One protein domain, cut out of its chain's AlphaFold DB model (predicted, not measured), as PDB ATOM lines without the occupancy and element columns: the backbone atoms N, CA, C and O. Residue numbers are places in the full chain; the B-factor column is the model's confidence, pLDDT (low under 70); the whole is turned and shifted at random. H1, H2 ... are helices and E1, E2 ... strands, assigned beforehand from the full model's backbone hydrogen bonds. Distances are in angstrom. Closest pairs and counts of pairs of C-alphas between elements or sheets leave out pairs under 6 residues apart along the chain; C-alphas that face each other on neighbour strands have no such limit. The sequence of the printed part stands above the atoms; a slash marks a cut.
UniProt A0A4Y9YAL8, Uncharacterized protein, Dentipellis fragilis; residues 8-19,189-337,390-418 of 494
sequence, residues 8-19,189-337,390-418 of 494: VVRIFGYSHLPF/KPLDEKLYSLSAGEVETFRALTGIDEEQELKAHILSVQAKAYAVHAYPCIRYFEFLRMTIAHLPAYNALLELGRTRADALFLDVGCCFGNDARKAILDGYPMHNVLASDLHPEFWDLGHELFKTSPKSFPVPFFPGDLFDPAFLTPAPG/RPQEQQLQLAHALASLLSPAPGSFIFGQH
ATOM      1  N   VAL A   8      57.376  36.370  32.540       71.69
ATOM      2  CA  VAL A   8      56.496  37.409  33.054       71.69
ATOM      3  C   VAL A   8      55.192  36.769  33.479       71.69
ATOM      4  O   VAL A   8      54.556  36.055  32.707       71.69
ATOM      5  N   VAL A   9      54.786  37.053  34.710       74.94
ATOM      6  CA  VAL A   9      53.472  36.668  35.225       74.94
ATOM      7  C   VAL A   9      52.647  37.939  35.381       74.94
ATOM      8  O   VAL A   9      53.110  38.926  35.952       74.94
ATOM      9  N   ARG A  10      51.412  37.931  34.894       80.25
ATOM     10  CA  ARG A  10      50.422  38.952  35.226       80.25
ATOM     11  C   ARG A  10      49.363  38.323  36.104       80.25
ATOM     12  O   ARG A  10      48.737  37.352  35.699       80.25
ATOM     13  N   ILE A  11      49.144  38.899  37.282       63.97
ATOM     14  CA  ILE A  11      48.000  38.548  38.125       63.97
ATOM     15  C   ILE A  11      46.880  39.538  37.847       63.97
ATOM     16  O   ILE A  11      47.035  40.741  38.092       63.97
ATOM     17  N   PHE A  12      45.719  39.038  37.433       50.69
ATOM     18  CA  PHE A  12      44.492  39.813  37.491       50.69
ATOM     19  C   PHE A  12      43.754  39.586  38.805       50.69
ATOM     20  O   PHE A  12      42.844  38.771  38.936       50.69
ATOM     21  N   GLY A  13      44.161  40.347  39.817       37.69
ATOM     22  CA  GLY A  13      43.531  40.326  41.124       37.69
ATOM     23  C   GLY A  13      42.239  41.137  41.160       37.69
ATOM     24  O   GLY A  13      42.171  42.106  41.909       37.69
ATOM     25  N   TYR A  14      41.174  40.735  40.451       40.06
ATOM     26  CA  TYR A  14      39.839  41.210  40.843       40.06
ATOM     27  C   TYR A  14      39.421  40.570  42.170       40.06
ATOM     28  O   TYR A  14      38.515  39.739  42.245       40.06
ATOM     29  N   SER A  15      39.922  41.148  43.258       30.98
ATOM     30  CA  SER A  15      39.079  41.459  44.409       30.98
ATOM     31  C   SER A  15      38.030  42.512  44.004       30.98
ATOM     32  O   SER A  15      38.055  43.653  44.450       30.98
ATOM     33  N   HIS A  16      37.145  42.064  43.106       31.19
ATOM     34  CA  HIS A  16      35.876  42.590  42.603       31.19
ATOM     35  C   HIS A  16      35.773  44.095  42.218       31.19
ATOM     36  O   HIS A  16      36.010  44.976  43.037       31.19
ATOM     37  N   LEU A  17      35.200  44.354  41.020       30.22
ATOM     38  CA  LEU A  17      34.393  45.547  40.627       30.22
ATOM     39  C   LEU A  17      35.102  46.796  40.007       30.22
ATOM     40  O   LEU A  17      36.325  46.868  40.094       30.22
ATOM     41  N   PRO A  18      34.379  47.774  39.374       27.44
ATOM     42  CA  PRO A  18      34.811  48.451  38.151       27.44
ATOM     43  C   PRO A  18      35.390  49.870  38.202       27.44
ATOM     44  O   PRO A  18      34.971  50.711  39.000       27.44
ATOM     45  N   PHE A  19      36.300  50.188  37.280       27.17
ATOM     46  CA  PHE A  19      36.884  51.527  37.120       27.17
ATOM     47  C   PHE A  19      36.049  52.441  36.205       27.17
ATOM     48  O   PHE A  19      35.878  52.174  35.021       27.17
ATOM     49  N   LYS A 189      23.156  40.316  41.979       78.12
ATOM     50  CA  LYS A 189      22.235  41.301  41.401       78.12
ATOM     51  C   LYS A 189      21.912  40.965  39.945       78.12
ATOM     52  O   LYS A 189      22.801  40.495  39.239       78.12
ATOM     53  N   PRO A 190      20.708  41.298  39.445       87.94
ATOM     54  CA  PRO A 190      20.419  41.172  38.022       87.94
ATOM     55  C   PRO A 190      21.413  41.993  37.193       87.94
ATOM     56  O   PRO A 190      21.894  43.049  37.638       87.94
ATOM     57  N   LEU A 191      21.714  41.506  35.990       91.62
ATOM     58  CA  LEU A 191      22.449  42.267  34.984       91.62
ATOM     59  C   LEU A 191      21.708  43.573  34.672       91.62
ATOM     60  O   LEU A 191      20.484  43.646  34.771       91.62
ATOM     61  N   ASP A 192      22.466  44.612  34.341       90.06
ATOM     62  CA  ASP A 192      21.927  45.935  34.035       90.06
ATOM     63  C   ASP A 192      22.677  46.510  32.835       90.06
ATOM     64  O   ASP A 192      23.855  46.861  32.924       90.06
ATOM     65  N   GLU A 193      21.980  46.593  31.703       92.75
ATOM     66  CA  GLU A 193      22.509  47.109  30.442       92.75
ATOM     67  C   GLU A 193      23.009  48.557  30.568       92.75
ATOM     68  O   GLU A 193      23.909  48.960  29.837       92.75
ATOM     69  N   LYS A 194      22.505  49.339  31.535       92.06
ATOM     70  CA  LYS A 194      22.945  50.727  31.771       92.06
ATOM     71  C   LYS A 194      24.394  50.835  32.252       92.06
ATOM     72  O   LYS A 194      24.951  51.928  32.245       92.06
ATOM     73  N   LEU A 195      24.995  49.725  32.685       88.38
ATOM     74  CA  LEU A 195      26.405  49.652  33.073       88.38
ATOM     75  C   LEU A 195      27.331  49.476  31.860       88.38
ATOM     76  O   LEU A 195      28.530  49.739  31.970       88.38
ATOM     77  N   TYR A 196      26.793  49.058  30.708       93.00
ATOM     78  CA  TYR A 196      27.559  48.941  29.471       93.00
ATOM     79  C   TYR A 196      28.056  50.318  29.035       93.00
ATOM     80  O   TYR A 196      27.278  51.255  28.848       93.00
ATOM     81  N   SER A 197      29.366  50.441  28.849       91.06
ATOM     82  CA  SER A 197      29.994  51.660  28.347       91.06
ATOM     83  C   SER A 197      31.368  51.347  27.770       91.06
ATOM     84  O   SER A 197      32.222  50.805  28.470       91.06
ATOM     85  N   LEU A 198      31.589  51.732  26.515       90.88
ATOM     86  CA  LEU A 198      32.894  51.723  25.862       90.88
ATOM     87  C   LEU A 198      33.304  53.163  25.533       90.88
ATOM     88  O   LEU A 198      32.493  53.971  25.084       90.88
ATOM     89  N   SER A 199      34.571  53.481  25.752       89.81
ATOM     90  CA  SER A 199      35.267  54.627  25.177       89.81
ATOM     91  C   SER A 199      35.676  54.330  23.732       89.81
ATOM     92  O   SER A 199      35.753  53.170  23.328       89.81
ATOM     93  N   ALA A 200      35.988  55.368  22.951       89.81
ATOM     94  CA  ALA A 200      36.346  55.217  21.537       89.81
ATOM     95  C   ALA A 200      37.492  54.207  21.301       89.81
ATOM     96  O   ALA A 200      37.371  53.344  20.439       89.81
ATOM     97  N   GLY A 201      38.551  54.247  22.119       89.25
ATOM     98  CA  GLY A 201      39.676  53.310  22.005       89.25
ATOM     99  C   GLY A 201      39.328  51.865  22.390       89.25
ATOM    100  O   GLY A 201      39.865  50.925  21.803       89.25
ATOM    101  N   GLU A 202      38.399  51.659  23.331       91.75
ATOM    102  CA  GLU A 202      37.878  50.316  23.624       91.75
ATOM    103  C   GLU A 202      36.993  49.820  22.464       91.75
ATOM    104  O   GLU A 202      37.140  48.671  22.058       91.75
ATOM    105  N   VAL A 203      36.150  50.673  21.857       92.75
ATOM    106  CA  VAL A 203      35.369  50.322  20.648       92.75
ATOM    107  C   VAL A 203      36.290  49.912  19.496       92.75
ATOM    108  O   VAL A 203      36.073  48.866  18.893       92.75
ATOM    109  N   GLU A 204      37.335  50.690  19.202       92.69
ATOM    110  CA  GLU A 204      38.333  50.362  18.171       92.69
ATOM    111  C   GLU A 204      39.037  49.025  18.459       92.69
ATOM    112  O   GLU A 204      39.161  48.183  17.568       92.69
ATOM    113  N   THR A 205      39.426  48.789  19.717       92.56
ATOM    114  CA  THR A 205      40.052  47.529  20.149       92.56
ATOM    115  C   THR A 205      39.105  46.338  19.969       92.56
ATOM    116  O   THR A 205      39.502  45.307  19.426       92.56
ATOM    117  N   PHE A 206      37.841  46.460  20.384       94.94
ATOM    118  CA  PHE A 206      36.860  45.386  20.231       94.94
ATOM    119  C   PHE A 206      36.470  45.155  18.768       94.94
ATOM    120  O   PHE A 206      36.349  43.998  18.372       94.94
ATOM    121  N   ARG A 207      36.367  46.193  17.929       95.44
ATOM    122  CA  ARG A 207      36.216  46.040  16.469       95.44
ATOM    123  C   ARG A 207      37.357  45.210  15.883       95.44
ATOM    124  O   ARG A 207      37.101  44.185  15.256       95.44
ATOM    125  N   ALA A 208      38.604  45.585  16.175       94.75
ATOM    126  CA  ALA A 208      39.793  44.885  15.687       94.75
ATOM    127  C   ALA A 208      39.875  43.416  16.151       94.75
ATOM    128  O   ALA A 208      40.305  42.557  15.384       94.75
ATOM    129  N   LEU A 209      39.451  43.114  17.385       95.06
ATOM    130  CA  LEU A 209      39.504  41.757  17.941       95.06
ATOM    131  C   LEU A 209      38.302  40.868  17.579       95.06
ATOM    132  O   LEU A 209      38.439  39.650  17.630       95.06
ATOM    133  N   THR A 210      37.133  41.438  17.263       96.38
ATOM    134  CA  THR A 210      35.888  40.680  16.995       96.38
ATOM    135  C   THR A 210      35.502  40.625  15.515       96.38
ATOM    136  O   THR A 210      34.748  39.736  15.112       96.38
ATOM    137  N   GLY A 211      35.959  41.589  14.709       96.44
ATOM    138  CA  GLY A 211      35.471  41.800  13.346       96.44
ATOM    139  C   GLY A 211      33.997  42.223  13.274       96.44
ATOM    140  O   GLY A 211      33.332  41.915  12.288       96.44
ATOM    141  N   ILE A 212      33.454  42.849  14.328       97.00
ATOM    142  CA  ILE A 212      32.101  43.428  14.343       97.00
ATOM    143  C   ILE A 212      32.218  44.953  14.269       97.00
ATOM    144  O   ILE A 212      32.507  45.599  15.274       97.00
ATOM    145  N   ASP A 213      31.985  45.530  13.089       94.62
ATOM    146  CA  ASP A 213      32.079  46.981  12.883       94.62
ATOM    147  C   ASP A 213      30.880  47.749  13.461       94.62
ATOM    148  O   ASP A 213      31.052  48.838  14.019       94.62
ATOM    149  N   GLU A 214      29.666  47.207  13.356       95.50
ATOM    150  CA  GLU A 214      28.452  47.914  13.770       95.50
ATOM    151  C   GLU A 214      28.303  47.934  15.298       95.50
ATOM    152  O   GLU A 214      28.300  46.898  15.963       95.50
ATOM    153  N   GLU A 215      28.164  49.131  15.873       92.44
ATOM    154  CA  GLU A 215      28.246  49.328  17.326       92.44
ATOM    155  C   GLU A 215      27.097  48.636  18.072       92.44
ATOM    156  O   GLU A 215      27.308  48.075  19.150       92.44
ATOM    157  N   GLN A 216      25.893  48.615  17.489       94.94
ATOM    158  CA  GLN A 216      24.752  47.927  18.097       94.94
ATOM    159  C   GLN A 216      24.865  46.399  18.005       94.94
ATOM    160  O   GLN A 216      24.441  45.709  18.934       94.94
ATOM    161  N   GLU A 217      25.471  45.859  16.940       97.50
ATOM    162  CA  GLU A 217      25.773  44.422  16.847       97.50
ATOM    163  C   GLU A 217      26.832  44.038  17.888       97.50
ATOM    164  O   GLU A 217      26.637  43.084  18.642       97.50
ATOM    165  N   LEU A 218      27.907  44.827  18.000       97.19
ATOM    166  CA  LEU A 218      28.970  44.614  18.982       97.19
ATOM    167  C   LEU A 218      28.421  44.663  20.416       97.19
ATOM    168  O   LEU A 218      28.718  43.779  21.222       97.19
ATOM    169  N   LYS A 219      27.566  45.645  20.722       97.12
ATOM    170  CA  LYS A 219      26.876  45.741  22.013       97.12
ATOM    171  C   LYS A 219      26.014  44.506  22.280       97.12
ATOM    172  O   LYS A 219      26.149  43.898  23.340       97.12
ATOM    173  N   ALA A 220      25.146  44.121  21.344       97.88
ATOM    174  CA  ALA A 220      24.259  42.967  21.505       97.88
ATOM    175  C   ALA A 220      25.042  41.656  21.714       97.88
ATOM    176  O   ALA A 220      24.679  40.847  22.569       97.88
ATOM    177  N   HIS A 221      26.151  41.484  20.990       98.12
ATOM    178  CA  HIS A 221      27.079  40.364  21.150       98.12
ATOM    179  C   HIS A 221      27.714  40.337  22.549       98.12
ATOM    180  O   HIS A 221      27.613  39.331  23.253       98.12
ATOM    181  N   ILE A 222      28.272  41.463  23.009       97.62
ATOM    182  CA  ILE A 222      28.857  41.594  24.355       97.62
ATOM    183  C   ILE A 222      27.822  41.298  25.453       97.62
ATOM    184  O   ILE A 222      28.138  40.594  26.412       97.62
ATOM    185  N   LEU A 223      26.586  41.796  25.321       97.69
ATOM    186  CA  LEU A 223      25.499  41.531  26.275       97.69
ATOM    187  C   LEU A 223      25.120  40.041  26.322       97.69
ATOM    188  O   LEU A 223      24.910  39.494  27.405       97.69
ATOM    189  N   SER A 224      25.077  39.370  25.167       98.31
ATOM    190  CA  SER A 224      24.799  37.931  25.072       98.31
ATOM    191  C   SER A 224      25.875  37.097  25.779       98.31
ATOM    192  O   SER A 224      25.560  36.244  26.614       98.31
ATOM    193  N   VAL A 225      27.155  37.394  25.527       98.19
ATOM    194  CA  VAL A 225      28.279  36.713  26.190       98.19
ATOM    195  C   VAL A 225      28.307  37.011  27.691       98.19
ATOM    196  O   VAL A 225      28.502  36.094  28.489       98.19
ATOM    197  N   GLN A 226      28.046  38.257  28.103       97.00
ATOM    198  CA  GLN A 226      27.936  38.617  29.519       97.00
ATOM    199  C   GLN A 226      26.860  37.780  30.222       97.00
ATOM    200  O   GLN A 226      27.111  37.261  31.310       97.00
ATOM    201  N   ALA A 227      25.681  37.623  29.611       96.88
ATOM    202  CA  ALA A 227      24.589  36.837  30.175       96.88
ATOM    203  C   ALA A 227      24.980  35.366  30.384       96.88
ATOM    204  O   ALA A 227      24.741  34.816  31.461       96.88
ATOM    205  N   LYS A 228      25.650  34.755  29.398       97.75
ATOM    206  CA  LYS A 228      26.192  33.390  29.507       97.75
ATOM    207  C   LYS A 228      27.235  33.278  30.620       97.75
ATOM    208  O   LYS A 228      27.142  32.390  31.462       97.75
ATOM    209  N   ALA A 229      28.191  34.202  30.676       94.19
ATOM    210  CA  ALA A 229      29.254  34.181  31.675       94.19
ATOM    211  C   ALA A 229      28.734  34.401  33.104       94.19
ATOM    212  O   ALA A 229      29.183  33.744  34.040       94.19
ATOM    213  N   TYR A 230      27.746  35.282  33.280       92.25
ATOM    214  CA  TYR A 230      27.129  35.528  34.583       92.25
ATOM    215  C   TYR A 230      26.320  34.323  35.091       92.25
ATOM    216  O   TYR A 230      26.164  34.163  36.302       92.25
ATOM    217  N   ALA A 231      25.844  33.461  34.182       93.06
ATOM    218  CA  ALA A 231      25.204  32.190  34.513       93.06
ATOM    219  C   ALA A 231      26.204  31.080  34.900       93.06
ATOM    220  O   ALA A 231      25.847  30.229  35.709       93.06
ATOM    221  N   VAL A 232      27.442  31.104  34.380       89.25
ATOM    222  CA  VAL A 232      28.543  30.229  34.842       89.25
ATOM    223  C   VAL A 232      28.921  30.593  36.277       89.25
ATOM    224  O   VAL A 232      28.830  29.769  37.184       89.25
ATOM    225  N   HIS A 233      29.303  31.852  36.500       85.19
ATOM    226  CA  HIS A 233      29.516  32.373  37.842       85.19
ATOM    227  C   HIS A 233      29.195  33.865  37.885       85.19
ATOM    228  O   HIS A 233      29.702  34.660  37.093       85.19
ATOM    229  N   ALA A 234      28.388  34.261  38.867       86.19
ATOM    230  CA  ALA A 234      27.839  35.605  39.008       86.19
ATOM    231  C   ALA A 234      28.868  36.641  39.518       86.19
ATOM    232  O   ALA A 234      28.584  37.418  40.437       86.19
ATOM    233  N   TYR A 235      30.083  36.654  38.955       82.56
ATOM    234  CA  TYR A 235      31.141  37.569  39.371       82.56
ATOM    235  C   TYR A 235      30.784  39.021  39.066       82.56
ATOM    236  O   TYR A 235      30.214  39.333  38.014       82.56
ATOM    237  N   PRO A 236      31.180  39.970  39.926       79.06
ATOM    238  CA  PRO A 236      30.696  41.323  39.763       79.06
ATOM    239  C   PRO A 236      31.477  42.078  38.674       79.06
ATOM    240  O   PRO A 236      30.924  42.966  38.037       79.06
ATOM    241  N   CYS A 237      32.730  41.702  38.392       79.62
ATOM    242  CA  CYS A 237      33.477  42.205  37.232       79.62
ATOM    243  C   CYS A 237      32.769  41.882  35.901       79.62
ATOM    244  O   CYS A 237      32.741  42.735  35.019       79.62
ATOM    245  N   ILE A 238      32.115  40.718  35.787       88.75
ATOM    246  CA  ILE A 238      31.277  40.366  34.629       88.75
ATOM    247  C   ILE A 238      30.057  41.292  34.577       88.75
ATOM    248  O   ILE A 238      29.838  41.953  33.563       88.75
ATOM    249  N   ARG A 239      29.308  41.422  35.685       87.38
ATOM    250  CA  ARG A 239      28.115  42.292  35.769       87.38
ATOM    251  C   ARG A 239      28.383  43.752  35.382       87.38
ATOM    252  O   ARG A 239      27.518  44.394  34.798       87.38
ATOM    253  N   TYR A 240      29.546  44.281  35.748       85.12
ATOM    254  CA  TYR A 240      29.923  45.674  35.498       85.12
ATOM    255  C   TYR A 240      30.821  45.863  34.258       85.12
ATOM    256  O   TYR A 240      31.387  46.937  34.086       85.12
ATOM    257  N   PHE A 241      30.925  44.853  33.383       90.44
ATOM    258  CA  PHE A 241      31.655  44.920  32.109       90.44
ATOM    259  C   PHE A 241      33.162  45.216  32.219       90.44
ATOM    260  O   PHE A 241      33.762  45.757  31.295       90.44
ATOM    261  N   GLU A 242      33.820  44.824  33.311       83.12
ATOM    262  CA  GLU A 242      35.243  45.151  33.500       83.12
ATOM    263  C   GLU A 242      36.191  44.465  32.527       83.12
ATOM    264  O   GLU A 242      37.263  44.981  32.231       83.12
ATOM    265  N   PHE A 243      35.776  43.326  31.986       86.69
ATOM    266  CA  PHE A 243      36.493  42.656  30.910       86.69
ATOM    267  C   PHE A 243      36.627  43.525  29.646       86.69
ATOM    268  O   PHE A 243      37.519  43.284  28.838       86.69
ATOM    269  N   LEU A 244      35.796  44.565  29.491       89.62
ATOM    270  CA  LEU A 244      35.901  45.525  28.394       89.62
ATOM    271  C   LEU A 244      37.025  46.561  28.584       89.62
ATOM    272  O   LEU A 244      37.420  47.193  27.609       89.62
ATOM    273  N   ARG A 245      37.557  46.734  29.806       84.81
ATOM    274  CA  ARG A 245      38.485  47.832  30.144       84.81
ATOM    275  C   ARG A 245      39.911  47.669  29.643       84.81
ATOM    276  O   ARG A 245      40.678  48.624  29.718       84.81
ATOM    277  N   MET A 246      40.278  46.478  29.154       83.25
ATOM    278  CA  MET A 246      41.627  46.174  28.643       83.25
ATOM    279  C   MET A 246      42.739  46.638  29.605       83.25
ATOM    280  O   MET A 246      43.786  47.134  29.185       83.25
ATOM    281  N   THR A 247      42.479  46.513  30.915       80.88
ATOM    282  CA  THR A 247      43.178  47.238  31.987       80.88
ATOM    283  C   THR A 247      44.686  47.007  31.985       80.88
ATOM    284  O   THR A 247      45.422  47.898  32.408       80.88
ATOM    285  N   ILE A 248      45.167  45.863  31.470       88.44
ATOM    286  CA  ILE A 248      46.604  45.607  31.302       88.44
ATOM    287  C   ILE A 248      47.323  46.747  30.567       88.44
ATOM    288  O   ILE A 248      48.409  47.132  30.991       88.44
ATOM    289  N   ALA A 249      46.695  47.355  29.552       89.62
ATOM    290  CA  ALA A 249      47.292  48.408  28.729       89.62
ATOM    291  C   ALA A 249      47.526  49.730  29.482       89.62
ATOM    292  O   ALA A 249      48.223  50.616  28.987       89.62
ATOM    293  N   HIS A 250      46.956  49.867  30.681       86.81
ATOM    294  CA  HIS A 250      47.117  51.021  31.562       86.81
ATOM    295  C   HIS A 250      48.035  50.742  32.763       86.81
ATOM    296  O   HIS A 250      48.285  51.646  33.558       86.81
ATOM    297  N   LEU A 251      48.553  49.517  32.913       88.19
ATOM    298  CA  LEU A 251      49.486  49.184  33.991       88.19
ATOM    299  C   LEU A 251      50.900  49.695  33.642       88.19
ATOM    300  O   LEU A 251      51.374  49.427  32.537       88.19
ATOM    301  N   PRO A 252      51.633  50.357  34.564       89.19
ATOM    302  CA  PRO A 252      52.962  50.917  34.281       89.19
ATOM    303  C   PRO A 252      53.981  49.914  33.713       89.19
ATOM    304  O   PRO A 252      54.821  50.276  32.892       89.19
ATOM    305  N   ALA A 253      53.880  48.638  34.100       91.00
ATOM    306  CA  ALA A 253      54.753  47.563  33.625       91.00
ATOM    307  C   ALA A 253      54.434  47.058  32.198       91.00
ATOM    308  O   ALA A 253      55.193  46.263  31.646       91.00
ATOM    309  N   TYR A 254      53.342  47.501  31.567       94.31
ATOM    310  CA  TYR A 254      52.898  46.958  30.279       94.31
ATOM    311  C   TYR A 254      53.851  47.260  29.119       94.31
ATOM    312  O   TYR A 254      54.130  46.385  28.301       94.31
ATOM    313  N   ASN A 255      54.436  48.459  29.079       95.50
ATOM    314  CA  ASN A 255      55.448  48.781  28.071       95.50
ATOM    315  C   ASN A 255      56.694  47.890  28.213       95.50
ATOM    316  O   ASN A 255      57.271  47.499  27.203       95.50
ATOM    317  N   ALA A 256      57.063  47.506  29.442       93.81
ATOM    318  CA  ALA A 256      58.145  46.552  29.682       93.81
ATOM    319  C   ALA A 256      57.775  45.126  29.232       93.81
ATOM    320  O   ALA A 256      58.635  44.422  28.712       93.81
ATOM    321  N   LEU A 257      56.502  44.713  29.353       95.12
ATOM    322  CA  LEU A 257      56.017  43.445  28.789       95.12
ATOM    323  C   LEU A 257      56.163  43.441  27.263       95.12
ATOM    324  O   LEU A 257      56.762  42.521  26.710       95.12
ATOM    325  N   LEU A 258      55.648  44.467  26.583       96.19
ATOM    326  CA  LEU A 258      55.726  44.547  25.123       96.19
ATOM    327  C   LEU A 258      57.176  44.617  24.627       96.19
ATOM    328  O   LEU A 258      57.521  43.944  23.658       96.19
ATOM    329  N   GLU A 259      58.036  45.381  25.300       94.69
ATOM    330  CA  GLU A 259      59.453  45.477  24.940       94.69
ATOM    331  C   GLU A 259      60.195  44.153  25.139       94.69
ATOM    332  O   GLU A 259      60.979  43.738  24.284       94.69
ATOM    333  N   LEU A 260      59.896  43.428  26.218       91.56
ATOM    334  CA  LEU A 260      60.440  42.095  26.442       91.56
ATOM    335  C   LEU A 260      60.017  41.120  25.327       91.56
ATOM    336  O   LEU A 260      60.860  40.397  24.802       91.56
ATOM    337  N   GLY A 261      58.744  41.137  24.919       91.38
ATOM    338  CA  GLY A 261      58.240  40.300  23.821       91.38
ATOM    339  C   GLY A 261      58.860  40.619  22.453       91.38
ATOM    340  O   GLY A 261      58.961  39.734  21.608       91.38
ATOM    341  N   ARG A 262      59.313  41.862  22.236       91.94
ATOM    342  CA  ARG A 262      60.030  42.283  21.015       91.94
ATOM    343  C   ARG A 262      61.516  41.930  21.041       91.94
ATOM    344  O   ARG A 262      62.077  41.577  20.009       91.94
ATOM    345  N   THR A 263      62.156  42.050  22.202       90.50
ATOM    346  CA  THR A 263      63.614  41.894  22.352       90.50
ATOM    347  C   THR A 263      64.053  40.464  22.658       90.50
ATOM    348  O   THR A 263      65.209  40.117  22.413       90.50
ATOM    349  N   ARG A 264      63.155  39.612  23.173       85.56
ATOM    350  CA  ARG A 264      63.468  38.236  23.578       85.56
ATOM    351  C   ARG A 264      62.479  37.219  23.019       85.56
ATOM    352  O   ARG A 264      61.366  37.072  23.510       85.56
ATOM    353  N   ALA A 265      62.953  36.419  22.066       86.00
ATOM    354  CA  ALA A 265      62.196  35.300  21.503       86.00
ATOM    355  C   ALA A 265      61.826  34.215  22.539       86.00
ATOM    356  O   ALA A 265      60.861  33.489  22.335       86.00
ATOM    357  N   ASP A 266      62.565  34.112  23.650       83.94
ATOM    358  CA  ASP A 266      62.326  33.154  24.738       83.94
ATOM    359  C   ASP A 266      61.543  33.742  25.928       83.94
ATOM    360  O   ASP A 266      61.433  33.093  26.969       83.94
ATOM    361  N   ALA A 267      61.033  34.971  25.813       89.25
ATOM    362  CA  ALA A 267      60.253  35.596  26.872       89.25
ATOM    363  C   ALA A 267      58.818  35.068  26.887       89.25
ATOM    364  O   ALA A 267      58.114  35.228  25.897       89.25
ATOM    365  N   LEU A 268      58.387  34.486  28.009       93.50
ATOM    366  CA  LEU A 268      57.025  33.974  28.194       93.50
ATOM    367  C   LEU A 268      56.152  34.954  28.979       93.50
ATOM    368  O   LEU A 268      56.613  35.555  29.952       93.50
ATOM    369  N   PHE A 269      54.873  35.027  28.615       95.56
ATOM    370  CA  PHE A 269      53.839  35.794  29.302       95.56
ATOM    371  C   PHE A 269      52.723  34.869  29.793       95.56
ATOM    372  O   PHE A 269      52.045  34.243  28.985       95.56
ATOM    373  N   LEU A 270      52.518  34.793  31.109       95.19
ATOM    374  CA  LEU A 270      51.413  34.058  31.724       95.19
ATOM    375  C   LEU A 270      50.355  35.031  32.263       95.19
ATOM    376  O   LEU A 270      50.634  35.805  33.180       95.19
ATOM    377  N   ASP A 271      49.142  34.947  31.720       94.06
ATOM    378  CA  ASP A 271      47.958  35.681  32.172       94.06
ATOM    379  C   ASP A 271      47.165  34.842  33.193       94.06
ATOM    380  O   ASP A 271      46.546  33.837  32.837       94.06
ATOM    381  N   VAL A 272      47.222  35.224  34.474       90.06
ATOM    382  CA  VAL A 272      46.615  34.504  35.606       90.06
ATOM    383  C   VAL A 272      45.338  35.209  36.066       90.06
ATOM    384  O   VAL A 272      45.379  36.380  36.452       90.06
ATOM    385  N   GLY A 273      44.215  34.485  36.080       86.81
ATOM    386  CA  GLY A 273      42.877  35.063  36.245       86.81
ATOM    387  C   GLY A 273      42.383  35.709  34.948       86.81
ATOM    388  O   GLY A 273      41.837  36.815  34.969       86.81
ATOM    389  N   CYS A 274      42.656  35.072  33.806       89.75
ATOM    390  CA  CYS A 274      42.483  35.677  32.485       89.75
ATOM    391  C   CYS A 274      41.014  35.910  32.080       89.75
ATOM    392  O   CYS A 274      40.750  36.688  31.156       89.75
ATOM    393  N   CYS A 275      40.053  35.241  32.728       92.69
ATOM    394  CA  CYS A 275      38.643  35.208  32.343       92.69
ATOM    395  C   CYS A 275      38.505  34.913  30.827       92.69
ATOM    396  O   CYS A 275      39.017  33.901  30.354       92.69
ATOM    397  N   PHE A 276      37.904  35.812  30.040       95.06
ATOM    398  CA  PHE A 276      37.769  35.694  28.573       95.06
ATOM    399  C   PHE A 276      39.089  35.825  27.768       95.06
ATOM    400  O   PHE A 276      39.076  35.831  26.532       95.06
ATOM    401  N   GLY A 277      40.236  35.987  28.436       93.12
ATOM    402  CA  GLY A 277      41.551  36.162  27.809       93.12
ATOM    403  C   GLY A 277      41.770  37.550  27.198       93.12
ATOM    404  O   GLY A 277      42.527  37.682  26.237       93.12
ATOM    405  N   ASN A 278      41.084  38.581  27.707       92.19
ATOM    406  CA  ASN A 278      41.107  39.943  27.150       92.19
ATOM    407  C   ASN A 278      42.533  40.508  27.084       92.19
ATOM    408  O   ASN A 278      42.945  41.063  26.069       92.19
ATOM    409  N   ASP A 279      43.307  40.327  28.151       91.94
ATOM    410  CA  ASP A 279      44.622  40.941  28.302       91.94
ATOM    411  C   ASP A 279      45.714  40.175  27.542       91.94
ATOM    412  O   ASP A 279      46.553  40.800  26.894       91.94
ATOM    413  N   ALA A 280      45.636  38.839  27.499       94.50
ATOM    414  CA  ALA A 280      46.358  38.015  26.526       94.50
ATOM    415  C   ALA A 280      46.131  38.499  25.080       94.50
ATOM    416  O   ALA A 280      47.086  38.723  24.334       94.50
ATOM    417  N   ARG A 281      44.871  38.727  24.685       96.00
ATOM    418  CA  ARG A 281      44.513  39.227  23.345       96.00
ATOM    419  C   ARG A 281      45.007  40.652  23.105       96.00
ATOM    420  O   ARG A 281      45.488  40.929  22.009       96.00
ATOM    421  N   LYS A 282      44.956  41.530  24.112       94.62
ATOM    422  CA  LYS A 282      45.472  42.906  24.020       94.62
ATOM    423  C   LYS A 282      46.989  42.944  23.846       94.62
ATOM    424  O   LYS A 282      47.467  43.658  22.970       94.62
ATOM    425  N   ALA A 283      47.726  42.135  24.607       95.81
ATOM    426  CA  ALA A 283      49.173  42.000  24.457       95.81
ATOM    427  C   ALA A 283      49.546  41.520  23.046       95.81
ATOM    428  O   ALA A 283      50.434  42.089  22.416       95.81
ATOM    429  N   ILE A 284      48.828  40.521  22.519       96.75
ATOM    430  CA  ILE A 284      49.043  39.997  21.161       96.75
ATOM    431  C   ILE A 284      48.727  41.050  20.088       96.75
ATOM    432  O   ILE A 284      49.509  41.213  19.153       96.75
ATOM    433  N   LEU A 285      47.627  41.798  20.236       95.75
ATOM    434  CA  LEU A 285      47.255  42.893  19.332       95.75
ATOM    435  C   LEU A 285      48.334  43.992  19.277       95.75
ATOM    436  O   LEU A 285      48.618  44.518  18.204       95.75
ATOM    437  N   ASP A 286      48.978  44.284  20.409       95.75
ATOM    438  CA  ASP A 286      50.054  45.280  20.526       95.75
ATOM    439  C   ASP A 286      51.456  44.731  20.149       95.75
ATOM    440  O   ASP A 286      52.481  45.414  20.305       95.75
ATOM    441  N   GLY A 287      51.509  43.497  19.633       95.56
ATOM    442  CA  GLY A 287      52.702  42.871  19.063       95.56
ATOM    443  C   GLY A 287      53.461  41.908  19.979       95.56
ATOM    444  O   GLY A 287      54.596  41.561  19.653       95.56
ATOM    445  N   TYR A 288      52.889  41.459  21.102       96.50
ATOM    446  CA  TYR A 288      53.489  40.377  21.891       96.50
ATOM    447  C   TYR A 288      53.363  39.027  21.148       96.50
ATOM    448  O   TYR A 288      52.279  38.713  20.647       96.50
ATOM    449  N   PRO A 289      54.416  38.189  21.064       95.56
ATOM    450  CA  PRO A 289      54.350  36.942  20.302       95.56
ATOM    451  C   PRO A 289      53.323  35.951  20.874       95.56
ATOM    452  O   PRO A 289      53.500  35.424  21.968       95.56
ATOM    453  N   MET A 290      52.267  35.637  20.111       96.00
ATOM    454  CA  MET A 290      51.177  34.738  20.542       96.00
ATOM    455  C   MET A 290      51.660  33.369  21.045       96.00
ATOM    456  O   MET A 290      51.107  32.844  22.004       96.00
ATOM    457  N   HIS A 291      52.700  32.800  20.428       94.62
ATOM    458  CA  HIS A 291      53.261  31.498  20.813       94.62
ATOM    459  C   HIS A 291      53.994  31.512  22.168       94.62
ATOM    460  O   HIS A 291      54.281  30.448  22.708       94.62
ATOM    461  N   ASN A 292      54.254  32.700  22.720       95.31
ATOM    462  CA  ASN A 292      54.850  32.901  24.037       95.31
ATOM    463  C   ASN A 292      53.818  33.274  25.116       95.31
ATOM    464  O   ASN A 292      54.198  33.518  26.263       95.31
ATOM    465  N   VAL A 293      52.528  33.340  24.771       96.06
ATOM    466  CA  VAL A 293      51.449  33.636  25.721       96.06
ATOM    467  C   VAL A 293      50.853  32.342  26.264       96.06
ATOM    468  O   VAL A 293      50.606  31.400  25.517       96.06
ATOM    469  N   LEU A 294      50.594  32.323  27.565       95.50
ATOM    470  CA  LEU A 294      49.913  31.274  28.317       95.50
ATOM    471  C   LEU A 294      48.779  31.925  29.121       95.50
ATOM    472  O   LEU A 294      48.914  33.069  29.558       95.50
ATOM    473  N   ALA A 295      47.685  31.208  29.355       93.94
ATOM    474  CA  ALA A 295      46.531  31.723  30.092       93.94
ATOM    475  C   ALA A 295      46.038  30.729  31.153       93.94
ATOM    476  O   ALA A 295      46.118  29.517  30.965       93.94
ATOM    477  N   SER A 296      45.511  31.224  32.272       92.94
ATOM    478  CA  SER A 296      44.940  30.392  33.333       92.94
ATOM    479  C   SER A 296      43.798  31.108  34.049       92.94
ATOM    480  O   SER A 296      43.878  32.303  34.334       92.94
ATOM    481  N   ASP A 297      42.738  30.362  34.356       89.50
ATOM    482  CA  ASP A 297      41.593  30.797  35.157       89.50
ATOM    483  C   ASP A 297      41.015  29.586  35.912       89.50
ATOM    484  O   ASP A 297      41.343  28.439  35.605       89.50
ATOM    485  N   LEU A 298      40.137  29.830  36.882       87.88
ATOM    486  CA  LEU A 298      39.449  28.775  37.621       87.88
ATOM    487  C   LEU A 298      38.380  28.082  36.760       87.88
ATOM    488  O   LEU A 298      38.203  26.869  36.865       87.88
ATOM    489  N   HIS A 299      37.677  28.842  35.910       86.94
ATOM    490  CA  HIS A 299      36.522  28.351  35.146       86.94
ATOM    491  C   HIS A 299      36.870  28.197  33.656       86.94
ATOM    492  O   HIS A 299      36.996  29.212  32.961       86.94
ATOM    493  N   PRO A 300      37.020  26.968  33.117       93.81
ATOM    494  CA  PRO A 300      37.291  26.762  31.691       93.81
ATOM    495  C   PRO A 300      36.205  27.338  30.773       93.81
ATOM    496  O   PRO A 300      36.504  27.777  29.665       93.81
ATOM    497  N   GLU A 301      34.964  27.423  31.245       96.06
ATOM    498  CA  GLU A 301      33.834  27.987  30.512       96.06
ATOM    499  C   GLU A 301      34.050  29.469  30.156       96.06
ATOM    500  O   GLU A 301      33.544  29.939  29.136       96.06
ATOM    501  N   PHE A 302      34.829  30.222  30.945       94.06
ATOM    502  CA  PHE A 302      35.204  31.593  30.581       94.06
ATOM    503  C   PHE A 302      36.185  31.643  29.413       94.06
ATOM    504  O   PHE A 302      36.122  32.577  28.618       94.06
ATOM    505  N   TRP A 303      37.049  30.643  29.250       96.50
ATOM    506  CA  TRP A 303      37.937  30.585  28.095       96.50
ATOM    507  C   TRP A 303      37.155  30.327  26.800       96.50
ATOM    508  O   TRP A 303      37.341  31.033  25.804       96.50
ATOM    509  N   ASP A 304      36.201  29.394  26.842       97.69
ATOM    510  CA  ASP A 304      35.289  29.112  25.726       97.69
ATOM    511  C   ASP A 304      34.410  30.328  25.383       97.69
ATOM    512  O   ASP A 304      34.284  30.708  24.215       97.69
ATOM    513  N   LEU A 305      33.876  31.021  26.396       98.06
ATOM    514  CA  LEU A 305      33.154  32.283  26.204       98.06
ATOM    515  C   LEU A 305      34.061  33.419  25.711       98.06
ATOM    516  O   LEU A 305      33.579  34.323  25.036       98.06
ATOM    517  N   GLY A 306      35.370  33.364  25.965       97.62
ATOM    518  CA  GLY A 306      36.355  34.243  25.338       97.62
ATOM    519  C   GLY A 306      36.550  33.952  23.851       97.62
ATOM    520  O   GLY A 306      36.670  34.879  23.046       97.62
ATOM    521  N   HIS A 307      36.520  32.683  23.440       98.38
ATOM    522  CA  HIS A 307      36.468  32.346  22.018       98.38
ATOM    523  C   HIS A 307      35.188  32.875  21.355       98.38
ATOM    524  O   HIS A 307      35.289  33.464  20.277       98.38
ATOM    525  N   GLU A 308      34.028  32.772  22.018       98.25
ATOM    526  CA  GLU A 308      32.769  33.362  21.539       98.25
ATOM    527  C   GLU A 308      32.837  34.901  21.461       98.25
ATOM    528  O   GLU A 308      32.562  35.473  20.403       98.25
ATOM    529  N   LEU A 309      33.273  35.571  22.538       97.88
ATOM    530  CA  LEU A 309      33.398  37.032  22.632       97.88
ATOM    531  C   LEU A 309      34.193  37.601  21.465       97.88
ATOM    532  O   LEU A 309      33.730  38.512  20.786       97.88
ATOM    533  N   PHE A 310      35.358  37.022  21.199       97.75
ATOM    534  CA  PHE A 310      36.282  37.502  20.180       97.75
ATOM    535  C   PHE A 310      36.115  36.808  18.820       97.75
ATOM    536  O   PHE A 310      36.970  36.958  17.956       97.75
ATOM    537  N   LYS A 311      35.040  36.029  18.615       97.62
ATOM    538  CA  LYS A 311      34.756  35.286  17.367       97.62
ATOM    539  C   LYS A 311      35.976  34.487  16.863       97.62
ATOM    540  O   LYS A 311      36.236  34.372  15.667       97.62
ATOM    541  N   THR A 312      36.726  33.909  17.806       97.69
ATOM    542  CA  THR A 312      37.919  33.084  17.552       97.69
ATOM    543  C   THR A 312      37.643  31.605  17.816       97.69
ATOM    544  O   THR A 312      36.577  31.214  18.273       97.69
ATOM    545  N   SER A 313      38.627  30.757  17.534       96.88
ATOM    546  CA  SER A 313      38.613  29.330  17.860       96.88
ATOM    547  C   SER A 313      39.994  28.902  18.360       96.88
ATOM    548  O   SER A 313      40.963  29.618  18.092       96.88
ATOM    549  N   PRO A 314      40.151  27.708  18.957       95.69
ATOM    550  CA  PRO A 314      41.469  27.154  19.283       95.69
ATOM    551  C   PRO A 314      42.428  27.013  18.084       95.69
ATOM    552  O   PRO A 314      43.621  26.815  18.279       95.69
ATOM    553  N   LYS A 315      41.934  27.115  16.836       96.31
ATOM    554  CA  LYS A 315      42.768  27.138  15.620       96.31
ATOM    555  C   LYS A 315      43.265  28.538  15.253       96.31
ATOM    556  O   LYS A 315      44.384  28.663  14.774       96.31
ATOM    557  N   SER A 316      42.436  29.571  15.433       96.00
ATOM    558  CA  SER A 316      42.794  30.967  15.120       96.00
ATOM    559  C   SER A 316      43.405  31.720  16.303       96.00
ATOM    560  O   SER A 316      44.043  32.748  16.108       96.00
ATOM    561  N   PHE A 317      43.240  31.199  17.518       97.25
ATOM    562  CA  PHE A 317      43.851  31.706  18.742       97.25
ATOM    563  C   PHE A 317      44.386  30.534  19.594       97.25
ATOM    564  O   PHE A 317      43.793  30.200  20.620       97.25
ATOM    565  N   PRO A 318      45.468  29.855  19.156       96.81
ATOM    566  CA  PRO A 318      46.042  28.670  19.809       96.81
ATOM    567  C   PRO A 318      46.876  28.987  21.071       96.81
ATOM    568  O   PRO A 318      47.930  28.388  21.283       96.81
ATOM    569  N   VAL A 319      46.433  29.926  21.913       97.06
ATOM    570  CA  VAL A 319      47.068  30.200  23.216       97.06
ATOM    571  C   VAL A 319      46.770  29.035  24.175       97.06
ATOM    572  O   VAL A 319      45.594  28.717  24.368       97.06
ATOM    573  N   PRO A 320      47.783  28.387  24.787       95.75
ATOM    574  CA  PRO A 320      47.562  27.347  25.786       95.75
ATOM    575  C   PRO A 320      46.840  27.888  27.023       95.75
ATOM    576  O   PRO A 320      47.273  28.874  27.624       95.75
ATOM    577  N   PHE A 321      45.765  27.205  27.415       95.06
ATOM    578  CA  PHE A 321      44.952  27.542  28.578       95.06
ATOM    579  C   PHE A 321      44.988  26.426  29.634       95.06
ATOM    580  O   PHE A 321      44.842  25.245  29.307       95.06
ATOM    581  N   PHE A 322      45.168  26.816  30.895       93.81
ATOM    582  CA  PHE A 322      45.311  25.931  32.051       93.81
ATOM    583  C   PHE A 322      44.197  26.216  33.075       93.81
ATOM    584  O   PHE A 322      44.344  27.146  33.875       93.81
ATOM    585  N   PRO A 323      43.086  25.454  33.065       92.12
ATOM    586  CA  PRO A 323      42.048  25.585  34.080       92.12
ATOM    587  C   PRO A 323      42.510  24.994  35.413       92.12
ATOM    588  O   PRO A 323      42.975  23.851  35.447       92.12
ATOM    589  N   GLY A 324      42.335  25.731  36.510       84.44
ATOM    590  CA  GLY A 324      42.620  25.210  37.845       84.44
ATOM    591  C   GLY A 324      42.554  26.239  38.969       84.44
ATOM    592  O   GLY A 324      42.537  27.448  38.746       84.44
ATOM    593  N   ASP A 325      42.515  25.735  40.201       82.75
ATOM    594  CA  ASP A 325      42.584  26.554  41.407       82.75
ATOM    595  C   ASP A 325      44.048  26.848  41.760       82.75
ATOM    596  O   ASP A 325      44.829  25.944  42.042       82.75
ATOM    597  N   LEU A 326      44.420  28.128  41.776       81.56
ATOM    598  CA  LEU A 326      45.766  28.592  42.128       81.56
ATOM    599  C   LEU A 326      46.135  28.320  43.597       81.56
ATOM    600  O   LEU A 326      47.313  28.391  43.946       81.56
ATOM    601  N   PHE A 327      45.147  28.034  44.449       80.06
ATOM    602  CA  PHE A 327      45.345  27.618  45.837       80.06
ATOM    603  C   PHE A 327      45.429  26.091  46.004       80.06
ATOM    604  O   PHE A 327      45.735  25.627  47.103       80.06
ATOM    605  N   ASP A 328      45.198  25.301  44.946       81.88
ATOM    606  CA  ASP A 328      45.447  23.858  44.964       81.88
ATOM    607  C   ASP A 328      46.944  23.578  44.695       81.88
ATOM    608  O   ASP A 328      47.427  23.815  43.581       81.88
ATOM    609  N   PRO A 329      47.706  23.029  45.664       79.44
ATOM    610  CA  PRO A 329      49.115  22.689  45.459       79.44
ATOM    611  C   PRO A 329      49.338  21.585  44.411       79.44
ATOM    612  O   PRO A 329      50.474  21.404  43.964       79.44
ATOM    613  N   ALA A 330      48.294  20.849  44.007       83.75
ATOM    614  CA  ALA A 330      48.349  19.906  42.891       83.75
ATOM    615  C   ALA A 330      48.210  20.586  41.514       83.75
ATOM    616  O   ALA A 330      48.570  19.979  40.503       83.75
ATOM    617  N   PHE A 331      47.717  21.829  41.459       80.12
ATOM    618  CA  PHE A 331      47.667  22.646  40.243       80.12
ATOM    619  C   PHE A 331      48.879  23.577  40.126       80.12
ATOM    620  O   PHE A 331      49.507  23.640  39.065       80.12
ATOM    621  N   LEU A 332      49.223  24.259  41.222       79.31
ATOM    622  CA  LEU A 332      50.366  25.161  41.321       79.31
ATOM    623  C   LEU A 332      51.251  24.752  42.507       79.31
ATOM    624  O   LEU A 332      51.129  25.267  43.617       79.31
ATOM    625  N   THR A 333      52.155  23.801  42.272       72.88
ATOM    626  CA  THR A 333      53.086  23.319  43.301       72.88
ATOM    627  C   THR A 333      54.175  24.366  43.572       72.88
ATOM    628  O   THR A 333      54.933  24.684  42.651       72.88
ATOM    629  N   PRO A 334      54.330  24.884  44.808       57.38
ATOM    630  CA  PRO A 334      55.449  25.760  45.139       57.38
ATOM    631  C   PRO A 334      56.769  24.992  45.015       57.38
ATOM    632  O   PRO A 334      56.927  23.931  45.620       57.38
ATOM    633  N   ALA A 335      57.726  25.520  44.247       55.44
ATOM    634  CA  ALA A 335      59.035  24.883  44.109       55.44
ATOM    635  C   ALA A 335      59.752  24.801  45.479       55.44
ATOM    636  O   ALA A 335      59.899  25.834  46.146       55.44
ATOM    637  N   PRO A 336      60.218  23.615  45.919       39.84
ATOM    638  CA  PRO A 336      60.920  23.470  47.189       39.84
ATOM    639  C   PRO A 336      62.316  24.102  47.111       39.84
ATOM    640  O   PRO A 336      63.268  23.481  46.650       39.84
ATOM    641  N   GLY A 337      62.430  25.338  47.602       45.09
ATOM    642  CA  GLY A 337      63.688  26.082  47.685       45.09
ATOM    643  C   GLY A 337      64.106  26.706  46.352       45.09
ATOM    644  O   GLY A 337      64.732  26.064  45.516       45.09
ATOM    645  N   ARG A 390      44.933  31.967  57.862       59.84
ATOM    646  CA  ARG A 390      44.255  33.273  57.818       59.84
ATOM    647  C   ARG A 390      44.330  33.822  56.383       59.84
ATOM    648  O   ARG A 390      45.323  33.564  55.713       59.84
ATOM    649  N   PRO A 391      43.379  34.650  55.905       71.62
ATOM    650  CA  PRO A 391      43.399  35.146  54.520       71.62
ATOM    651  C   PRO A 391      44.711  35.826  54.074       71.62
ATOM    652  O   PRO A 391      45.069  35.758  52.906       71.62
ATOM    653  N   GLN A 392      45.457  36.438  55.002       76.31
ATOM    654  CA  GLN A 392      46.805  36.975  54.751       76.31
ATOM    655  C   GLN A 392      47.839  35.876  54.428       76.31
ATOM    656  O   GLN A 392      48.700  36.062  53.578       76.31
ATOM    657  N   GLU A 393      47.768  34.735  55.108       81.00
ATOM    658  CA  GLU A 393      48.687  33.603  54.946       81.00
ATOM    659  C   GLU A 393      48.470  32.901  53.601       81.00
ATOM    660  O   GLU A 393      49.433  32.576  52.918       81.00
ATOM    661  N   GLN A 394      47.213  32.773  53.163       79.25
ATOM    662  CA  GLN A 394      46.875  32.287  51.820       79.25
ATOM    663  C   GLN A 394      47.411  33.218  50.718       79.25
ATOM    664  O   GLN A 394      47.914  32.741  49.703       79.25
ATOM    665  N   GLN A 395      47.357  34.543  50.919       84.12
ATOM    666  CA  GLN A 395      47.951  35.511  49.986       84.12
ATOM    667  C   GLN A 395      49.484  35.377  49.919       84.12
ATOM    668  O   GLN A 395      50.042  35.421  48.825       84.12
ATOM    669  N   LEU A 396      50.157  35.145  51.053       86.44
ATOM    670  CA  LEU A 396      51.603  34.884  51.099       86.44
ATOM    671  C   LEU A 396      51.977  33.555  50.416       86.44
ATOM    672  O   LEU A 396      52.901  33.522  49.604       86.44
ATOM    673  N   GLN A 397      51.241  32.473  50.688       85.62
ATOM    674  CA  GLN A 397      51.438  31.168  50.042       85.62
ATOM    675  C   GLN A 397      51.297  31.267  48.516       85.62
ATOM    676  O   GLN A 397      52.172  30.797  47.786       85.62
ATOM    677  N   LEU A 398      50.254  31.950  48.030       85.56
ATOM    678  CA  LEU A 398      50.066  32.213  46.603       85.56
ATOM    679  C   LEU A 398      51.197  33.079  46.024       85.56
ATOM    680  O   LEU A 398      51.664  32.813  44.919       85.56
ATOM    681  N   ALA A 399      51.678  34.086  46.758       89.06
ATOM    682  CA  ALA A 399      52.791  34.921  46.310       89.06
ATOM    683  C   ALA A 399      54.095  34.117  46.146       89.06
ATOM    684  O   ALA A 399      54.755  34.259  45.117       89.06
ATOM    685  N   HIS A 400      54.427  33.208  47.073       88.12
ATOM    686  CA  HIS A 400      55.543  32.264  46.902       88.12
ATOM    687  C   HIS A 400      55.337  31.319  45.708       88.12
ATOM    688  O   HIS A 400      56.264  31.090  44.927       88.12
ATOM    689  N   ALA A 401      54.126  30.783  45.539       85.44
ATOM    690  CA  ALA A 401      53.808  29.883  44.437       85.44
ATOM    691  C   ALA A 401      53.995  30.577  43.072       85.44
ATOM    692  O   ALA A 401      54.681  30.051  42.195       85.44
ATOM    693  N   LEU A 402      53.502  31.810  42.925       87.19
ATOM    694  CA  LEU A 402      53.671  32.621  41.715       87.19
ATOM    695  C   LEU A 402      55.108  33.140  41.534       87.19
ATOM    696  O   LEU A 402      55.593  33.202  40.405       87.19
ATOM    697  N   ALA A 403      55.833  33.436  42.617       88.50
ATOM    698  CA  ALA A 403      57.266  33.738  42.568       88.50
ATOM    699  C   ALA A 403      58.084  32.574  41.990       88.50
ATOM    700  O   ALA A 403      59.052  32.810  41.266       88.50
ATOM    701  N   SER A 404      57.678  31.326  42.255       86.62
ATOM    702  CA  SER A 404      58.330  30.133  41.701       86.62
ATOM    703  C   SER A 404      58.128  29.965  40.189       86.62
ATOM    704  O   SER A 404      58.913  29.270  39.544       86.62
ATOM    705  N   LEU A 405      57.130  30.635  39.596       86.19
ATOM    706  CA  LEU A 405      56.944  30.698  38.144       86.19
ATOM    707  C   LEU A 405      57.876  31.724  37.482       86.19
ATOM    708  O   LEU A 405      58.120  31.630  36.278       86.19
ATOM    709  N   LEU A 406      58.423  32.685  38.237       86.44
ATOM    710  CA  LEU A 406      59.385  33.654  37.719       86.44
ATOM    711  C   LEU A 406      60.780  33.049  37.603       86.44
ATOM    712  O   LEU A 406      61.407  32.669  38.595       86.44
ATOM    713  N   SER A 407      61.310  33.093  36.383       86.06
ATOM    714  CA  SER A 407      62.708  32.793  36.087       86.06
ATOM    715  C   SER A 407      63.660  33.566  37.005       86.06
ATOM    716  O   SER A 407      63.377  34.726  37.309       86.06
ATOM    717  N   PRO A 408      64.791  32.974  37.438       85.75
ATOM    718  CA  PRO A 408      65.795  33.665  38.247       85.75
ATOM    719  C   PRO A 408      66.536  34.771  37.477       85.75
ATOM    720  O   PRO A 408      67.267  35.541  38.091       85.75
ATOM    721  N   ALA A 409      66.360  34.872  36.153       84.81
ATOM    722  CA  ALA A 409      67.004  35.897  35.337       84.81
ATOM    723  C   ALA A 409      66.617  37.325  35.788       84.81
ATOM    724  O   ALA A 409      65.415  37.602  35.927       84.81
ATOM    725  N   PRO A 410      67.587  38.249  35.947       89.38
ATOM    726  CA  PRO A 410      67.317  39.672  36.148       89.38
ATOM    727  C   PRO A 410      66.396  40.229  35.060       89.38
ATOM    728  O   PRO A 410      66.430  39.786  33.910       89.38
ATOM    729  N   GLY A 411      65.532  41.171  35.431       88.88
ATOM    730  CA  GLY A 411      64.488  41.681  34.542       88.88
ATOM    731  C   GLY A 411      63.282  40.750  34.364       88.88
ATOM    732  O   GLY A 411      62.341  41.139  33.682       88.88
ATOM    733  N   SER A 412      63.241  39.567  34.993       90.38
ATOM    734  CA  SER A 412      61.982  38.816  35.160       90.38
ATOM    735  C   SER A 412      61.080  39.523  36.158       90.38
ATOM    736  O   SER A 412      61.548  39.932  37.222       90.38
ATOM    737  N   PHE A 413      59.797  39.671  35.829       94.44
ATOM    738  CA  PHE A 413      58.876  40.456  36.642       94.44
ATOM    739  C   PHE A 413      57.471  39.863  36.725       94.44
ATOM    740  O   PHE A 413      56.988  39.203  35.807       94.44
ATOM    741  N   ILE A 414      56.805  40.136  37.843       94.75
ATOM    742  CA  ILE A 414      55.378  39.896  38.042       94.75
ATOM    743  C   ILE A 414      54.684  41.232  38.275       94.75
ATOM    744  O   ILE A 414      55.237  42.119  38.920       94.75
ATOM    745  N   PHE A 415      53.488  41.408  37.727       95.69
ATOM    746  CA  PHE A 415      52.733  42.649  37.887       95.69
ATOM    747  C   PHE A 415      51.233  42.393  37.930       95.69
ATOM    748  O   PHE A 415      50.745  41.337  37.524       95.69
ATOM    749  N   GLY A 416      50.486  43.365  38.436       91.00
ATOM    750  CA  GLY A 416      49.046  43.227  38.535       91.00
ATOM    751  C   GLY A 416      48.370  44.397  39.218       91.00
ATOM    752  O   GLY A 416      48.941  45.467  39.438       91.00
ATOM    753  N   GLN A 417      47.110  44.160  39.558       87.69
ATOM    754  CA  GLN A 417      46.252  45.123  40.224       87.69
ATOM    755  C   GLN A 417      45.279  44.381  41.148       87.69
ATOM    756  O   GLN A 417      44.809  43.308  40.773       87.69
ATOM    757  N   HIS A 418      45.013  44.910  42.348       86.50
ATOM    758  CA  HIS A 418      44.022  44.345  43.277       86.50
ATOM    759  C   HIS A 418      43.429  45.377  44.255       86.50
ATOM    760  O   HIS A 418      43.986  46.457  44.442       86.50
TER     761      HIS A 418
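Overview. This is residues 8 to 19, 189 to 337 and 390 to 418 of the 494 residues of an uncharacterized protein of Dentipellis fragilis (UniProt A0A4Y9YAL8). A five-stranded parallel sheet, E4 E3 E2 E1 E5, has helices H6, H7 and H8 over one face, and a group of helices with the long H2 lies beyond H8, away from the sheet. H2 runs side by side with H8, while H9 only grazes the sheet. The 190 printed residues hold nine named helices and five named strands, in the order E1 H1 H2 H3 H4 H5 H6 E2 H7 E3 H8 E4 H9 E5, of mixed class. The whole is compact, with a radius of gyration of the C-alphas of 16.7 A and spans of 53 by 41 by 30 A.

Along the chain. E1, residues 8 to 13, begins at C-alpha 8 (56.496, 37.409, 33.054) and is 15.5 A long. H1 is residues 200 to 210, 15.2 A; H2, residues 215 to 232, 25.9 A, begins at C-alpha 215 (28.246, 49.328, 17.326). H3 is 236 to 239, H4 242 to 245, H5 247 to 250 and H6 254 to 263, 14.3 A. E2 is 268 to 272, H7 278 to 285, E3 293 to 297, H8 300 to 309, 14.2 A, and E4 321 to 323. H9, 391 to 403, is 18.4 A; E5, 413 to 418, 16.7 A, ends at C-alpha 418 (44.022, 44.345, 43.277).

Arrangement. E4 and E5 are the edge strands. N 322 and O 295 (E4, E3) are 2.9 A apart, N 294 and O 269 (E3, E2) 2.8 A, N 10 and O 270 (E1, E2) 2.8 A, and N 11 and O 415 (E1, E5) 2.9 A, within hydrogen-bond range. H6, H7 and H8 on the same face make two layers, helices on one face of a sheet. H7 runs along E2 at a height over the sheet of 9.7 A. E2, H7, E3 and E3, H8, E4 are strand-helix-strand units, parallel neighbour strands with a helix between, with right-handed crossovers. H8 touches H2 at a shallow tilt of 10 degrees, opposite ways, the closest C-alphas being Val 225 and Leu 309, 6.2 A. H2 touches H3 with residues 226 to 230 alone, at Gln 226 and Ile 238, whose C-alphas are 6.4 A apart. H5 touches H7, with C-alphas 248 and 279 at 5.9 A, and only grazes the sheet. H1 and H4 are close to H7 but not clearly touching, with closest C-alphas at 7.8 A and 6.5 A. H1, H2, H6, H7, H8 and H9 have every O i to N i+4 pair within hydrogen-bond range; H3, H4 and H5 are too short for one.

Size, cuts and confidence. The C-alphas of Gln 216 and Gly 337 are farthest apart, 53.6 A. The printed part has two cuts: across the first, where 169 residues are not printed, C-alphas 19 and 189 are 18.4 A apart, and across the second, where 52 residues are not printed, C-alphas 337 and 390 are 23.1 A apart. The link from H8 to E4 is long. Confidence is under 70 at residues 11 to 19, 334 to 337 and 390.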